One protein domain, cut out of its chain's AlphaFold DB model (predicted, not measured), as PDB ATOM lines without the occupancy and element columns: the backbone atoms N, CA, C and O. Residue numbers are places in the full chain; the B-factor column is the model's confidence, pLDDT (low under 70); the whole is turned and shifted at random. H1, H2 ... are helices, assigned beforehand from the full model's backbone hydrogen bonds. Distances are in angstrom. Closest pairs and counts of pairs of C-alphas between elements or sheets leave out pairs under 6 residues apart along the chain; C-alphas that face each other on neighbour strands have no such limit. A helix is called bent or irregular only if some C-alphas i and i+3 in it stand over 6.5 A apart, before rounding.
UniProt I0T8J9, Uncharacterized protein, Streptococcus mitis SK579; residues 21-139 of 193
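AT A GLANCE: This is residues 21 to 139 of the 193 residues of an uncharacterized protein of Streptococcus mitis SK579 (UniProt I0T8J9). One very long helix, H4, runs most of the length of a thin rod, and H3 lies side by side with the first part of it, as a long helical hairpin closed at one end by the turn of residues 66 to 73. H2 crosses H4 slantwise beyond the hairpin's open end, H1 follows outward from H2 without touching any helix, and H5 sits past the last residues of H4, with residues 124 to 130 standing free. The printed part has 119 residues with five named helices, in the order H1, H2, H3, H4, H5, and no named strand; the class is all helix. The whole is extended, with a radius of gyration of the C-alphas of 24.4 A and spans of 79 by 25 by 20 A.

IN THESE COORDINATES: H4, residues 74 to 117, is 64.1 A long, from C-alpha 74 at (625.840, 664.525, 753.604) to C-alpha 117 at (603.718, 606.152, 768.147). It is irregular, the C-alphas of Leu 77 and Pro 80 being 7.0 A apart, and it has a kink of 34 degrees near residue 81. H3, residues 44 to 65, is 31.8 A long. H2, residues 30 to 41, is 17.1 A long; it is neither bent nor irregular, but only just: C-alphas 30 and 33 are 6.3 A apart. H1, residues 21 to 26, is 8.6 A long and begins with C-alpha 21 at (600.455, 618.635, 782.659). H5, residues 128 to 139, is 16.2 A long and ends with C-alpha 139 at (598.560, 598.583, 770.076).

HOW THE PARTS SIT: H4 touches H3 with residues 78 to 96 alone; the closest C-alphas are those of Leu 53 and Ala 88, 5.0 A apart. The two form a helical hairpin, running opposite ways at a shallow tilt of 17 degrees. H4 touches H2 with residues 99 to 107 alone, the closest C-alphas being those of Val 35 and Ala 103, 5.5 A apart; they run opposite ways at a steep tilt of 56 degrees. H2 and H3 meet only through their link. H1 and H2 are close but not clearly touching, with the C-alphas of Glu 24 and Val 30 closest at 7.5 A; they run the same way at a steep tilt of 47 degrees. H4 and H5 are near each other, with 5 pairs of C-alphas within 10 A. H1 is apart from H3, H4 and H5. Each O i to N i+4 pair is within hydrogen-bond range in H1, H3 and H5, against 7 of 8 in H2 and 38 of 40 in H4.

THE WHOLE: The two C-alphas farthest apart are those of Thr 71 and Leu 136, at 79.9 A. The printed part has no cut and no long link. The mean pLDDT of the printed part is 72.4; residues 21 to 36, 103 to 104 and 106 to 139 are under 70.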
ATOM      1  N   GLU A  21     599.096 619.000 783.059       42.00
ATOM      2  CA  GLU A  21     600.455 618.635 782.659       42.00
ATOM      3  C   GLU A  21     600.542 618.079 781.222       42.00
ATOM      4  O   GLU A  21     601.470 618.387 780.479       42.00
ATOM      5  N   ALA A  22     599.531 617.326 780.771       44.97
ATOM      6  CA  ALA A  22     599.434 616.870 779.382       44.97
ATOM      7  C   ALA A  22     599.133 618.045 778.438       44.97
ATOM      8  O   ALA A  22     599.716 618.131 777.359       44.97
ATOM      9  N   TYR A  23     598.292 618.981 778.881       38.31
ATOM     10  CA  TYR A  23     597.991 620.210 778.153       38.31
ATOM     11  C   TYR A  23     599.188 621.170 778.130       38.31
ATOM     12  O   TYR A  23     599.514 621.717 777.089       38.31
ATOM     13  N   GLU A  24     599.915 621.321 779.231       42.16
ATOM     14  CA  GLU A  24     601.158 622.097 779.313       42.16
ATOM     15  C   GLU A  24     602.283 621.458 778.478       42.16
ATOM     16  O   GLU A  24     603.113 622.181 777.942       42.16
ATOM     17  N   SER A  25     602.265 620.131 778.271       46.09
ATOM     18  CA  SER A  25     603.204 619.429 777.377       46.09
ATOM     19  C   SER A  25     602.855 619.499 775.880       46.09
ATOM     20  O   SER A  25     603.717 619.247 775.036       46.09
ATOM     21  N   GLN A  26     601.592 619.809 775.556       45.72
ATOM     22  CA  GLN A  26     601.042 619.872 774.193       45.72
ATOM     23  C   GLN A  26     600.747 621.299 773.715       45.72
ATOM     24  O   GLN A  26     600.651 621.529 772.512       45.72
ATOM     25  N   SER A  27     600.574 622.245 774.634       45.16
ATOM     26  CA  SER A  27     600.300 623.642 774.323       45.16
ATOM     27  C   SER A  27     601.599 624.419 774.129       45.16
ATOM     28  O   SER A  27     602.664 624.041 774.613       45.16
ATOM     29  N   GLU A  28     601.454 625.498 773.371       42.62
ATOM     30  CA  GLU A  28     602.379 626.469 772.767       42.62
ATOM     31  C   GLU A  28     603.684 626.860 773.521       42.62
ATOM     32  O   GLU A  28     604.514 627.581 772.962       42.62
ATOM     33  N   PHE A  29     603.940 626.363 774.736       38.12
ATOM     34  CA  PHE A  29     605.112 626.659 775.571       38.12
ATOM     35  C   PHE A  29     606.276 625.654 775.463       38.12
ATOM     36  O   PHE A  29     607.427 626.089 775.459       38.12
ATOM     37  N   VAL A  30     606.042 624.345 775.272       47.16
ATOM     38  CA  VAL A  30     607.147 623.372 775.019       47.16
ATOM     39  C   VAL A  30     607.820 623.623 773.659       47.16
ATOM     40  O   VAL A  30     608.948 623.202 773.397       47.16
ATOM     41  N   THR A  31     607.147 624.370 772.793       52.53
ATOM     42  CA  THR A  31     607.618 624.788 771.477       52.53
ATOM     43  C   THR A  31     608.579 625.977 771.506       52.53
ATOM     44  O   THR A  31     609.410 626.051 770.614       52.53
ATOM     45  N   ALA A  32     608.567 626.871 772.501       50.66
ATOM     46  CA  ALA A  32     609.442 628.055 772.476       50.66
ATOM     47  C   ALA A  32     610.920 627.718 772.755       50.66
ATOM     48  O   ALA A  32     611.798 628.117 771.986       50.66
ATOM     49  N   ASP A  33     611.195 626.927 773.796       56.09
ATOM     50  CA  ASP A  33     612.565 626.514 774.137       56.09
ATOM     51  C   ASP A  33     613.159 625.598 773.062       56.09
ATOM     52  O   ASP A  33     614.304 625.776 772.649       56.09
ATOM     53  N   ARG A  34     612.349 624.681 772.517       63.91
ATOM     54  CA  ARG A  34     612.774 623.788 771.429       63.91
ATOM     55  C   ARG A  34     612.960 624.515 770.097       63.91
ATOM     56  O   ARG A  34     613.854 624.152 769.338       63.91
ATOM     57  N   VAL A  35     612.155 625.542 769.802       64.25
ATOM     58  CA  VAL A  35     612.382 626.413 768.634       64.25
ATOM     59  C   VAL A  35     613.690 627.174 768.803       64.25
ATOM     60  O   VAL A  35     614.466 627.233 767.857       64.25
ATOM     61  N   ASN A  36     613.976 627.715 769.989       68.12
ATOM     62  CA  ASN A  36     615.235 628.417 770.240       68.12
ATOM     63  C   ASN A  36     616.451 627.487 770.129       68.12
ATOM     64  O   ASN A  36     617.457 627.880 769.545       68.12
ATOM     65  N   GLU A  37     616.356 626.250 770.620       74.69
ATOM     66  CA  GLU A  37     617.410 625.240 770.473       74.69
ATOM     67  C   GLU A  37     617.623 624.849 769.000       74.69
ATOM     68  O   GLU A  37     618.759 624.786 768.527       74.69
ATOM     69  N   TYR A  38     616.541 624.693 768.229       73.38
ATOM     70  CA  TYR A  38     616.622 624.450 766.787       73.38
ATOM     71  C   TYR A  38     617.237 625.637 766.033       73.38
ATOM     72  O   TYR A  38     618.101 625.439 765.179       73.38
ATOM     73  N   VAL A  39     616.824 626.866 766.357       76.06
ATOM     74  CA  VAL A  39     617.376 628.100 765.778       76.06
ATOM     75  C   VAL A  39     618.860 628.229 766.120       76.06
ATOM     76  O   VAL A  39     619.641 628.600 765.251       76.06
ATOM     77  N   ALA A  40     619.274 627.876 767.340       78.50
ATOM     78  CA  ALA A  40     620.681 627.866 767.734       78.50
ATOM     79  C   ALA A  40     621.490 626.839 766.923       78.50
ATOM     80  O   ALA A  40     622.563 627.174 766.417       78.50
ATOM     81  N   ALA A  41     620.955 625.629 766.734       75.94
ATOM     82  CA  ALA A  41     621.582 624.583 765.926       75.94
ATOM     83  C   ALA A  41     621.671 624.937 764.426       75.94
ATOM     84  O   ALA A  41     622.593 624.488 763.753       75.94
ATOM     85  N   HIS A  42     620.763 625.777 763.918       78.31
ATOM     86  CA  HIS A  42     620.716 626.226 762.517       78.31
ATOM     87  C   HIS A  42     621.094 627.709 762.360       78.31
ATOM     88  O   HIS A  42     620.676 628.383 761.419       78.31
ATOM     89  N   SER A  43     621.899 628.232 763.289       82.31
ATOM     90  CA  SER A  43     622.238 629.656 763.346       82.31
ATOM     91  C   SER A  43     623.347 630.081 762.382       82.31
ATOM     92  O   SER A  43     623.645 631.265 762.328       82.31
ATOM     93  N   GLU A  44     623.960 629.181 761.605       85.81
ATOM     94  CA  GLU A  44     625.121 629.506 760.756       85.81
ATOM     95  C   GLU A  44     624.834 630.664 759.782       85.81
ATOM     96  O   GLU A  44     625.525 631.685 759.819       85.81
ATOM     97  N   ASN A  45     623.751 630.573 759.002       79.94
ATOM     98  CA  ASN A  45     623.345 631.640 758.076       79.94
ATOM     99  C   ASN A  45     622.851 632.899 758.806       79.94
ATOM    100  O   ASN A  45     623.081 634.015 758.343       79.94
ATOM    101  N   ILE A  46     622.216 632.743 759.974       82.06
ATOM    102  CA  ILE A  46     621.793 633.873 760.816       82.06
ATOM    103  C   ILE A  46     623.022 634.642 761.316       82.06
ATOM    104  O   ILE A  46     623.050 635.869 761.260       82.06
ATOM    105  N   ASN A  47     624.052 633.930 761.772       87.69
ATOM    106  CA  ASN A  47     625.296 634.498 762.278       87.69
ATOM    107  C   ASN A  47     626.099 635.155 761.152       87.69
ATOM    108  O   ASN A  47     626.636 636.242 761.355       87.69
ATOM    109  N   ALA A  48     626.138 634.544 759.963       90.56
ATOM    110  CA  ALA A  48     626.755 635.139 758.780       90.56
ATOM    111  C   ALA A  48     626.068 636.462 758.395       90.56
ATOM    112  O   ALA A  48     626.729 637.499 758.332       90.56
ATOM    113  N   ASN A  49     624.737 636.467 758.257       82.88
ATOM    114  CA  ASN A  49     623.981 637.682 757.934       82.88
ATOM    115  C   ASN A  49     624.084 638.741 759.037       82.88
ATOM    116  O   ASN A  49     624.110 639.939 758.757       82.88
ATOM    117  N   LYS A  50     624.182 638.318 760.302       90.38
ATOM    118  CA  LYS A  50     624.427 639.225 761.426       90.38
ATOM    119  C   LYS A  50     625.801 639.886 761.325       90.38
ATOM    120  O   LYS A  50     625.899 641.095 761.517       90.38
ATOM    121  N   ALA A  51     626.842 639.130 760.985       93.12
ATOM    122  CA  ALA A  51     628.180 639.678 760.783       93.12
ATOM    123  C   ALA A  51     628.221 640.673 759.607       93.12
ATOM    124  O   ALA A  51     628.884 641.707 759.693       93.12
ATOM    125  N   GLU A  52     627.481 640.409 758.526       92.38
ATOM    126  CA  GLU A  52     627.336 641.352 757.408       92.38
ATOM    127  C   GLU A  52     626.596 642.633 757.810       92.38
ATOM    128  O   GLU A  52     627.024 643.731 757.445       92.38
ATOM    129  N   LEU A  53     625.530 642.515 758.605       91.88
ATOM    130  CA  LEU A  53     624.806 643.657 759.160       91.88
ATOM    131  C   LEU A  53     625.707 644.518 760.055       91.88
ATOM    132  O   LEU A  53     625.761 645.735 759.879       91.88
ATOM    133  N   GLU A  54     626.443 643.901 760.980       93.12
ATOM    134  CA  GLU A  54     627.394 644.597 761.856       93.12
ATOM    135  C   GLU A  54     628.497 645.290 761.042       93.12
ATOM    136  O   GLU A  54     628.858 646.438 761.317       93.12
ATOM    137  N   LYS A  55     628.989 644.639 759.980       95.88
ATOM    138  CA  LYS A  55     629.953 645.235 759.052       95.88
ATOM    139  C   LYS A  55     629.371 646.453 758.327       95.88
ATOM    140  O   LYS A  55     630.024 647.495 758.297       95.88
ATOM    141  N   ALA A  56     628.154 646.356 757.792       95.44
ATOM    142  CA  ALA A  56     627.485 647.470 757.114       95.44
ATOM    143  C   ALA A  56     627.238 648.654 758.066       95.44
ATOM    144  O   ALA A  56     627.438 649.810 757.692       95.44
ATOM    145  N   GLN A  57     626.863 648.380 759.320       95.25
ATOM    146  CA  GLN A  57     626.705 649.406 760.353       95.25
ATOM    147  C   GLN A  57     628.037 650.077 760.700       95.25
ATOM    148  O   GLN A  57     628.097 651.300 760.827       95.25
ATOM    149  N   ALA A  58     629.121 649.305 760.807       96.56
ATOM    150  CA  ALA A  58     630.453 649.850 761.048       96.56
ATOM    151  C   ALA A  58     630.947 650.716 759.875       96.56
ATOM    152  O   ALA A  58     631.601 651.737 760.095       96.56
ATOM    153  N   GLU A  59     630.640 650.339 758.634       95.31
ATOM    154  CA  GLU A  59     630.943 651.140 757.444       95.31
ATOM    155  C   GLU A  59     630.129 652.436 757.406       95.31
ATOM    156  O   GLU A  59     630.706 653.498 757.163       95.31
ATOM    157  N   LEU A  60     628.834 652.386 757.739       95.56
ATOM    158  CA  LEU A  60     628.011 653.584 757.899       95.56
ATOM    159  C   LEU A  60     628.578 654.503 758.987       95.56
ATOM    160  O   LEU A  60     628.754 655.689 758.735       95.56
ATOM    161  N   ALA A  61     628.941 653.970 760.157       96.06
ATOM    162  CA  ALA A  61     629.519 654.760 761.242       96.06
ATOM    163  C   ALA A  61     630.859 655.404 760.842       96.06
ATOM    164  O   ALA A  61     631.125 656.560 761.176       96.06
ATOM    165  N   LYS A  62     631.709 654.690 760.092       95.75
ATOM    166  CA  LYS A  62     632.945 655.259 759.528       95.75
ATOM    167  C   LYS A  62     632.638 656.383 758.544       95.75
ATOM    168  O   LYS A  62     633.243 657.446 758.648       95.75
ATOM    169  N   ALA A  63     631.690 656.174 757.633       93.88
ATOM    170  CA  ALA A  63     631.276 657.188 756.669       93.88
ATOM    171  C   ALA A  63     630.665 658.414 757.368       93.88
ATOM    172  O   ALA A  63     630.965 659.546 757.002       93.88
ATOM    173  N   GLU A  64     629.870 658.225 758.417       93.06
ATOM    174  CA  GLU A  64     629.255 659.310 759.183       93.06
ATOM    175  C   GLU A  64     630.266 660.215 759.889       93.06
ATOM    176  O   GLU A  64     629.972 661.400 760.073       93.06
ATOM    177  N   ASN A  65     631.428 659.673 760.262       94.50
ATOM    178  CA  ASN A  65     632.524 660.393 760.913       94.50
ATOM    179  C   ASN A  65     633.608 660.874 759.932       94.50
ATOM    180  O   ASN A  65     634.555 661.540 760.351       94.50
ATOM    181  N   ALA A  66     633.493 660.540 758.646       93.81
ATOM    182  CA  ALA A  66     634.448 660.967 757.635       93.81
ATOM    183  C   ALA A  66     634.298 662.478 757.362       93.81
ATOM    184  O   ALA A  66     633.174 662.949 757.152       93.81
ATOM    185  N   PRO A  67     635.401 663.250 757.341       91.06
ATOM    186  CA  PRO A  67     635.348 664.700 757.167       91.06
ATOM    187  C   PRO A  67     634.742 665.111 755.818       91.06
ATOM    188  O   PRO A  67     634.107 666.163 755.738       91.06
ATOM    189  N   GLU A  68     634.856 664.276 754.777       88.50
ATOM    190  CA  GLU A  68     634.230 664.528 753.471       88.50
ATOM    191  C   GLU A  68     632.688 664.525 753.536       88.50
ATOM    192  O   GLU A  68     632.025 665.142 752.701       88.50
ATOM    193  N   ASN A  69     632.106 663.898 754.564       89.06
ATOM    194  CA  ASN A  69     630.661 663.760 754.761       89.06
ATOM    195  C   ASN A  69     630.081 664.774 755.768       89.06
ATOM    196  O   ASN A  69     628.950 664.613 756.232       89.06
ATOM    197  N   PHE A  70     630.817 665.834 756.120       88.62
ATOM    198  CA  PHE A  70     630.306 666.971 756.913       88.62
ATOM    199  C   PHE A  70     629.785 668.131 756.051       88.62
ATOM    200  O   PHE A  70     629.563 669.237 756.539       88.62
ATOM    201  N   THR A  71     629.580 667.883 754.761       90.81
ATOM    202  CA  THR A  71     629.088 668.867 753.797       90.81
ATOM    203  C   THR A  71     627.556 668.938 753.781       90.81
ATOM    204  O   THR A  71     626.868 668.074 754.327       90.81
ATOM    205  N   HIS A  72     626.995 669.952 753.115       86.88
ATOM    206  CA  HIS A  72     625.541 670.094 752.947       86.88
ATOM    207  C   HIS A  72     624.885 668.914 752.204       86.88
ATOM    208  O   HIS A  72     623.697 668.675 752.401       86.88
ATOM    209  N   ASN A  73     625.651 668.137 751.427       91.69
ATOM    210  CA  ASN A  73     625.157 666.975 750.675       91.69
ATOM    211  C   ASN A  73     625.387 665.647 751.424       91.69
ATOM    212  O   ASN A  73     625.391 664.573 750.822       91.69
ATOM    213  N   ARG A  74     625.592 665.698 752.748       92.81
ATOM    214  CA  ARG A  74     625.840 664.525 753.604       92.81
ATOM    215  C   ARG A  74     624.835 663.394 753.383       92.81
ATOM    216  O   ARG A  74     625.238 662.237 753.333       92.81
ATOM    217  N   ASP A  75     623.546 663.700 753.261       92.00
ATOM    218  CA  ASP A  75     622.519 662.664 753.107       92.00
ATOM    219  C   ASP A  75     622.648 661.892 751.789       92.00
ATOM    220  O   ASP A  75     622.463 660.677 751.787       92.00
ATOM    221  N   GLU A  76     623.033 662.555 750.696       93.44
ATOM    222  CA  GLU A  76     623.294 661.905 749.404       93.44
ATOM    223  C   GLU A  76     624.542 661.017 749.472       93.44
ATOM    224  O   GLU A  76     624.541 659.898 748.957       93.44
ATOM    225  N   LEU A  77     625.586 661.479 750.167       92.88
ATOM    226  CA  LEU A  77     626.833 660.733 750.349       92.88
ATOM    227  C   LEU A  77     626.662 659.512 751.269       92.88
ATOM    228  O   LEU A  77     627.296 658.478 751.054       92.88
ATOM    229  N   LEU A  78     625.784 659.602 752.274       95.31
ATOM    230  CA  LEU A  78     625.492 658.508 753.206       95.31
ATOM    231  C   LEU A  78     624.388 657.561 752.723       95.31
ATOM    232  O   LEU A  78     624.297 656.440 753.225       95.31
ATOM    233  N   ALA A  79     623.566 657.970 751.753       95.75
ATOM    234  CA  ALA A  79     622.505 657.148 751.172       95.75
ATOM    235  C   ALA A  79     622.944 655.715 750.797       95.75
ATOM    236  O   ALA A  79     622.246 654.782 751.201       95.75
ATOM    237  N   PRO A  80     624.075 655.474 750.096       95.81
ATOM    238  CA  PRO A  80     624.500 654.109 749.773       95.81
ATOM    239  C   PRO A  80     624.798 653.265 751.021       95.81
ATOM    240  O   PRO A  80     624.395 652.105 751.073       95.81
ATOM    241  N   TYR A  81     625.423 653.845 752.050       95.69
ATOM    242  CA  TYR A  81     625.728 653.146 753.304       95.69
ATOM    243  C   TYR A  81     624.456 652.822 754.096       95.69
ATOM    244  O   TYR A  81     624.290 651.706 754.584       95.69
ATOM    245  N   ARG A  82     623.507 653.764 754.166       95.00
ATOM    246  CA  ARG A  82     622.197 653.531 754.799       95.00
ATOM    247  C   ARG A  82     621.412 652.444 754.064       95.00
ATOM    248  O   ARG A  82     620.849 651.557 754.702       95.00
ATOM    249  N   ASN A  83     621.418 652.464 752.731       95.94
ATOM    250  CA  ASN A  83     620.772 651.436 751.915       95.94
ATOM    251  C   ASN A  83     621.419 650.058 752.106       95.94
ATOM    252  O   ASN A  83     620.697 649.064 752.172       95.94
ATOM    253  N   ALA A  84     622.747 649.992 752.247       95.50
ATOM    254  CA  ALA A  84     623.457 648.751 752.549       95.50
ATOM    255  C   ALA A  84     623.040 648.170 753.910       95.50
ATOM    256  O   ALA A  84     622.734 646.982 753.990       95.50
ATOM    257  N   VAL A  85     622.927 649.003 754.953       94.38
ATOM    258  CA  VAL A  85     622.417 648.572 756.270       94.38
ATOM    259  C   VAL A  85     620.985 648.044 756.164       94.38
ATOM    260  O   VAL A  85     620.683 646.982 756.698       94.38
ATOM    261  N   VAL A  86     620.103 648.737 755.436       94.00
ATOM    262  CA  VAL A  86     618.715 648.285 755.232       94.00
ATOM    263  C   VAL A  86     618.658 646.951 754.483       94.00
ATOM    264  O   VAL A  86     617.846 646.091 754.826       94.00
ATOM    265  N   ALA A  87     619.497 646.759 753.465       92.75
ATOM    266  CA  ALA A  87     619.564 645.504 752.719       92.75
ATOM    267  C   ALA A  87     620.069 644.348 753.597       92.75
ATOM    268  O   ALA A  87     619.438 643.290 753.621       92.75
ATOM    269  N   ALA A  88     621.140 644.570 754.364       87.62
ATOM    270  CA  ALA A  88     621.687 643.579 755.289       87.62
ATOM    271  C   ALA A  88     620.690 643.222 756.404       87.62
ATOM    272  O   ALA A  88     620.498 642.049 756.716       87.62
ATOM    273  N   GLN A  89     619.975 644.215 756.944       86.12
ATOM    274  CA  GLN A  89     618.931 643.997 757.949       86.12
ATOM    275  C   GLN A  89     617.805 643.118 757.394       86.12
ATOM    276  O   GLN A  89     617.415 642.143 758.027       86.12
ATOM    277  N   LYS A  90     617.325 643.411 756.178       85.31
ATOM    278  CA  LYS A  90     616.297 642.593 755.517       85.31
ATOM    279  C   LYS A  90     616.751 641.148 755.306       85.31
ATOM    280  O   LYS A  90     615.941 640.244 755.484       85.31
ATOM    281  N   ALA A  91     618.011 640.928 754.929       81.12
ATOM    282  CA  ALA A  91     618.565 639.584 754.757       81.12
ATOM    283  C   ALA A  91     618.656 638.824 756.092       81.12
ATOM    284  O   ALA A  91     618.286 637.652 756.164       81.12
ATOM    285  N   TYR A  92     619.090 639.498 757.160       79.56
ATOM    286  CA  TYR A  92     619.108 638.935 758.509       79.56
ATOM    287  C   TYR A  92     617.699 638.551 758.985       79.56
ATOM    288  O   TYR A  92     617.469 637.403 759.363       79.56
ATOM    289  N   ASP A  93     616.735 639.471 758.896       79.88
ATOM    290  CA  ASP A  93     615.363 639.233 759.355       79.88
ATOM    291  C   ASP A  93     614.671 638.117 758.557       79.88
ATOM    292  O   ASP A  93     613.945 637.299 759.128       79.88
ATOM    293  N   ALA A  94     614.920 638.048 757.244       77.62
ATOM    294  CA  ALA A  94     614.383 636.998 756.382       77.62
ATOM    295  C   ALA A  94     614.903 635.604 756.769       77.62
ATOM    296  O   ALA A  94     614.105 634.670 756.874       77.62
ATOM    297  N   GLU A  95     616.207 635.458 757.027       76.69
ATOM    298  CA  GLU A  95     616.772 634.171 757.455       76.69
ATOM    299  C   GLU A  95     616.306 633.779 758.863       76.69
ATOM    300  O   GLU A  95     615.942 632.625 759.082       76.69
ATOM    301  N   VAL A  96     616.205 634.723 759.807       76.56
ATOM    302  CA  VAL A  96     615.646 634.440 761.144       76.56
ATOM    303  C   VAL A  96     614.208 633.926 761.042       76.56
ATOM    304  O   VAL A  96     613.854 632.931 761.682       76.56
ATOM    305  N   ALA A  97     613.371 634.578 760.229       75.25
ATOM    306  CA  ALA A  97     611.990 634.156 760.019       75.25
ATOM    307  C   ALA A  97     611.911 632.768 759.366       75.25
ATOM    308  O   ALA A  97     611.116 631.931 759.794       75.25
ATOM    309  N   LYS A  98     612.759 632.502 758.367       77.50
ATOM    310  CA  LYS A  98     612.834 631.208 757.686       77.50
ATOM    311  C   LYS A  98     613.218 630.078 758.643       77.50
ATOM    312  O   LYS A  98     612.463 629.117 758.749       77.50
ATOM    313  N   VAL A  99     614.317 630.219 759.389       73.25
ATOM    314  CA  VAL A  99     614.779 629.191 760.340       73.25
ATOM    315  C   VAL A  99     613.740 628.952 761.437       73.25
ATOM    316  O   VAL A  99     613.497 627.811 761.821       73.25
ATOM    317  N   ARG A 100     613.061 630.004 761.913       73.31
ATOM    318  CA  ARG A 100     611.956 629.854 762.869       73.31
ATOM    319  C   ARG A 100     610.785 629.068 762.270       73.31
ATOM    320  O   ARG A 100     610.245 628.195 762.941       73.31
ATOM    321  N   ASN A 101     610.392 629.358 761.031       72.69
ATOM    322  CA  ASN A 101     609.307 628.638 760.363       72.69
ATOM    323  C   ASN A 101     609.666 627.162 760.123       72.69
ATOM    324  O   ASN A 101     608.832 626.288 760.350       72.69
ATOM    325  N   GLU A 102     610.910 626.876 759.731       75.19
ATOM    326  CA  GLU A 102     611.433 625.510 759.604       75.19
ATOM    327  C   GLU A 102     611.439 624.779 760.954       75.19
ATOM    328  O   GLU A 102     610.980 623.640 761.033       75.19
ATOM    329  N   ALA A 103     611.864 625.448 762.031       68.69
ATOM    330  CA  ALA A 103     611.829 624.903 763.387       68.69
ATOM    331  C   ALA A 103     610.409 624.504 763.803       68.69
ATOM    332  O   ALA A 103     610.193 623.413 764.330       68.69
ATOM    333  N   ILE A 104     609.434 625.381 763.543       66.38
ATOM    334  CA  ILE A 104     608.022 625.136 763.850       66.38
ATOM    335  C   ILE A 104     607.509 623.931 763.056       66.38
ATOM    336  O   ILE A 104     606.886 623.046 763.638       66.38
ATOM    337  N   ALA A 105     607.802 623.859 761.755       70.69
ATOM    338  CA  ALA A 105     607.387 622.741 760.911       70.69
ATOM    339  C   ALA A 105     607.992 621.408 761.383       70.69
ATOM    340  O   ALA A 105     607.266 620.429 761.569       70.69
ATOM    341  N   HIS A 106     609.302 621.384 761.644       67.62
ATOM    342  CA  HIS A 106     610.009 620.197 762.120       67.62
ATOM    343  C   HIS A 106     609.483 619.736 763.485       67.62
ATOM    344  O   HIS A 106     609.198 618.555 763.686       67.62
ATOM    345  N   LEU A 107     609.288 620.662 764.428       66.38
ATOM    346  CA  LEU A 107     608.737 620.327 765.739       66.38
ATOM    347  C   LEU A 107     607.307 619.808 765.625       66.38
ATOM    348  O   LEU A 107     606.987 618.802 766.254       66.38
ATOM    349  N   GLN A 108     606.470 620.416 764.786       62.03
ATOM    350  CA  GLN A 108     605.115 619.931 764.548       62.03
ATOM    351  C   GLN A 108     605.112 618.493 764.009       62.03
ATOM    352  O   GLN A 108     604.304 617.677 764.455       62.03
ATOM    353  N   GLU A 109     606.019 618.147 763.092       64.81
ATOM    354  CA  GLU A 109     606.155 616.788 762.560       64.81
ATOM    355  C   GLU A 109     606.651 615.790 763.619       64.81
ATOM    356  O   GLU A 109     606.059 614.719 763.792       64.81
ATOM    357  N   VAL A 110     607.697 616.141 764.370       63.34
ATOM    358  CA  VAL A 110     608.260 615.286 765.427       63.34
ATOM    359  C   VAL A 110     607.240 615.051 766.537       63.34
ATOM    360  O   VAL A 110     607.036 613.910 766.945       63.34
ATOM    361  N   PHE A 111     606.538 616.087 766.995       59.84
ATOM    362  CA  PHE A 111     605.497 615.929 768.008       59.84
ATOM    363  C   PHE A 111     604.319 615.114 767.486       59.84
ATOM    364  O   PHE A 111     603.881 614.185 768.159       59.84
ATOM    365  N   ASN A 112     603.844 615.377 766.269       54.03
ATOM    366  CA  ASN A 112     602.741 614.607 765.700       54.03
ATOM    367  C   ASN A 112     603.114 613.135 765.483       54.03
ATOM    368  O   ASN A 112     602.278 612.260 765.692       54.03
ATOM    369  N   SER A 113     604.349 612.836 765.078       57.03
ATOM    370  CA  SER A 113     604.822 611.464 764.859       57.03
ATOM    371  C   SER A 113     605.131 610.721 766.166       57.03
ATOM    372  O   SER A 113     604.775 609.548 766.293       57.03
ATOM    373  N   ALA A 114     605.728 611.386 767.157       53.69
ATOM    374  CA  ALA A 114     605.971 610.824 768.485       53.69
ATOM    375  C   ALA A 114     604.653 610.553 769.218       53.69
ATOM    376  O   ALA A 114     604.429 609.444 769.701       53.69
ATOM    377  N   LEU A 115     603.725 611.517 769.198       53.94
ATOM    378  CA  LEU A 115     602.387 611.318 769.740       53.94
ATOM    379  C   LEU A 115     601.653 610.192 769.001       53.94
ATOM    380  O   LEU A 115     600.946 609.438 769.663       53.94
ATOM    381  N   LYS A 116     601.858 610.026 767.679       51.72
ATOM    382  CA  LYS A 116     601.351 608.886 766.885       51.72
ATOM    383  C   LYS A 116     601.829 607.533 767.381       51.72
ATOM    384  O   LYS A 116     601.012 606.647 767.592       51.72
ATOM    385  N   LYS A 117     603.127 607.397 767.634       55.31
ATOM    386  CA  LYS A 117     603.718 606.152 768.147       55.31
ATOM    387  C   LYS A 117     603.303 605.832 769.582       55.31
ATOM    388  O   LYS A 117     603.235 604.665 769.938       55.31
ATOM    389  N   GLU A 118     603.016 606.849 770.390       48.91
ATOM    390  CA  GLU A 118     602.507 606.682 771.756       48.91
ATOM    391  C   GLU A 118     600.970 606.597 771.833       48.91
ATOM    392  O   GLU A 118     600.412 606.519 772.928       48.91
ATOM    393  N   GLY A 119     600.262 606.686 770.700       48.41
ATOM    394  CA  GLY A 119     598.796 606.708 770.646       48.41
ATOM    395  C   GLY A 119     598.132 607.966 771.239       48.41
ATOM    396  O   GLY A 119     596.905 608.058 771.315       48.41
ATOM    397  N   LYS A 120     598.922 608.975 771.627       50.16
ATOM    398  CA  LYS A 120     598.496 610.225 772.289       50.16
ATOM    399  C   LYS A 120     598.277 611.401 771.332       50.16
ATOM    400  O   LYS A 120     598.156 612.540 771.777       50.16
ATOM    401  N   TYR A 121     598.252 611.150 770.032       42.28
ATOM    402  CA  TYR A 121     598.076 612.168 769.005       42.28
ATOM    403  C   TYR A 121     596.650 612.697 768.978       42.28
ATOM    404  O   TYR A 121     595.679 611.945 769.079       42.28
ATOM    405  N   TYR A 122     596.551 614.016 768.870       44.47
ATOM    406  CA  TYR A 122     595.291 614.736 768.872       44.47
ATOM    407  C   TYR A 122     594.625 614.623 767.495       44.47
ATOM    408  O   TYR A 122     595.188 615.061 766.490       44.47
ATOM    409  N   ILE A 123     593.433 614.023 767.446       49.62
ATOM    410  CA  ILE A 123     592.510 614.142 766.315       49.62
ATOM    411  C   ILE A 123     591.443 615.160 766.721       49.62
ATOM    412  O   ILE A 123     590.797 615.021 767.758       49.62
ATOM    413  N   LEU A 124     591.273 616.201 765.906       39.38
ATOM    414  CA  LEU A 124     590.301 617.264 766.155       39.38
ATOM    415  C   LEU A 124     588.879 616.673 766.274       39.38
ATOM    416  O   LEU A 124     588.429 615.978 765.364       39.38
ATOM    417  N   ASN A 125     588.181 616.982 767.376       40.94
ATOM    418  CA  ASN A 125     586.853 616.460 767.760       40.94
ATOM    419  C   ASN A 125     586.785 614.963 768.133       40.94
ATOM    420  O   ASN A 125     585.698 614.386 768.134       40.94
ATOM    421  N   GLU A 126     587.910 614.324 768.455       49.56
ATOM    422  CA  GLU A 126     587.915 612.943 768.941       49.56
ATOM    423  C   GLU A 126     587.601 612.866 770.443       49.56
ATOM    424  O   GLU A 126     588.187 613.585 771.253       49.56
ATOM    425  N   THR A 127     586.677 611.981 770.832       49.38
ATOM    426  CA  THR A 127     586.334 611.772 772.247       49.38
ATOM    427  C   THR A 127     587.373 610.894 772.960       49.38
ATOM    428  O   THR A 127     588.050 610.082 772.317       49.38
ATOM    429  N   PRO A 128     587.492 610.975 774.299       47.03
ATOM    430  CA  PRO A 128     588.376 610.096 775.067       47.03
ATOM    431  C   PRO A 128     588.125 608.599 774.809       47.03
ATOM    432  O   PRO A 128     589.073 607.812 774.766       47.03
ATOM    433  N   GLU A 129     586.873 608.190 774.577       49.25
ATOM    434  CA  GLU A 129     586.526 606.805 774.235       49.25
ATOM    435  C   GLU A 129     587.014 606.407 772.835       49.25
ATOM    436  O   GLU A 129     587.493 605.288 772.652       49.25
ATOM    437  N   GLN A 130     586.936 607.313 771.856       51.38
ATOM    438  CA  GLN A 130     587.445 607.089 770.499       51.38
ATOM    439  C   GLN A 130     588.974 606.988 770.486       51.38
ATOM    440  O   GLN A 130     589.524 606.072 769.867       51.38
ATOM    441  N   LYS A 131     589.654 607.843 771.258       53.88
ATOM    442  CA  LYS A 131     591.105 607.779 771.481       53.88
ATOM    443  C   LYS A 131     591.522 606.446 772.107       53.88
ATOM    444  O   LYS A 131     592.450 605.806 771.613       53.88
ATOM    445  N   ASN A 132     590.818 605.990 773.147       51.56
ATOM    446  CA  ASN A 132     591.076 604.689 773.770       51.56
ATOM    447  C   ASN A 132     590.825 603.534 772.793       51.56
ATOM    448  O   ASN A 132     591.652 602.634 772.689       51.56
ATOM    449  N   ALA A 133     589.732 603.564 772.030       58.22
ATOM    450  CA  ALA A 133     589.442 602.537 771.033       58.22
ATOM    451  C   ALA A 133     590.517 602.467 769.934       58.22
ATOM    452  O   ALA A 133     590.899 601.373 769.520       58.22
ATOM    453  N   ARG A 134     591.043 603.616 769.491       63.03
ATOM    454  CA  ARG A 134     592.165 603.690 768.547       63.03
ATOM    455  C   ARG A 134     593.455 603.155 769.156       63.03
ATOM    456  O   ARG A 134     594.090 602.312 768.537       63.03
ATOM    457  N   TYR A 135     593.802 603.578 770.372       56.50
ATOM    458  CA  TYR A 135     594.970 603.072 771.096       56.50
ATOM    459  C   TYR A 135     594.916 601.545 771.221       56.50
ATOM    460  O   TYR A 135     595.870 600.855 770.879       56.50
ATOM    461  N   LEU A 136     593.767 601.000 771.633       62.66
ATOM    462  CA  LEU A 136     593.562 599.556 771.693       62.66
ATOM    463  C   LEU A 136     593.678 598.918 770.304       62.66
ATOM    464  O   LEU A 136     594.277 597.864 770.184       62.66
ATOM    465  N   LYS A 137     593.150 599.532 769.243       64.62
ATOM    466  CA  LYS A 137     593.223 598.980 767.883       64.62
ATOM    467  C   LYS A 137     594.645 598.958 767.315       64.62
ATOM    468  O   LYS A 137     595.007 597.993 766.654       64.62
ATOM    469  N   GLU A 138     595.430 599.998 767.571       56.19
ATOM    470  CA  GLU A 138     596.792 600.155 767.044       56.19
ATOM    471  C   GLU A 138     597.825 599.382 767.863       56.19
ATOM    472  O   GLU A 138     598.749 598.812 767.291       56.19
ATOM    473  N   HIS A 139     597.634 599.281 769.181       55.16
ATOM    474  CA  HIS A 139     598.560 598.583 770.076       55.16
ATOM    475  C   HIS A 139     598.139 597.151 770.435       55.16
ATOM    476  O   HIS A 139     598.939 596.418 771.010       55.16
TER     477      HIS A 139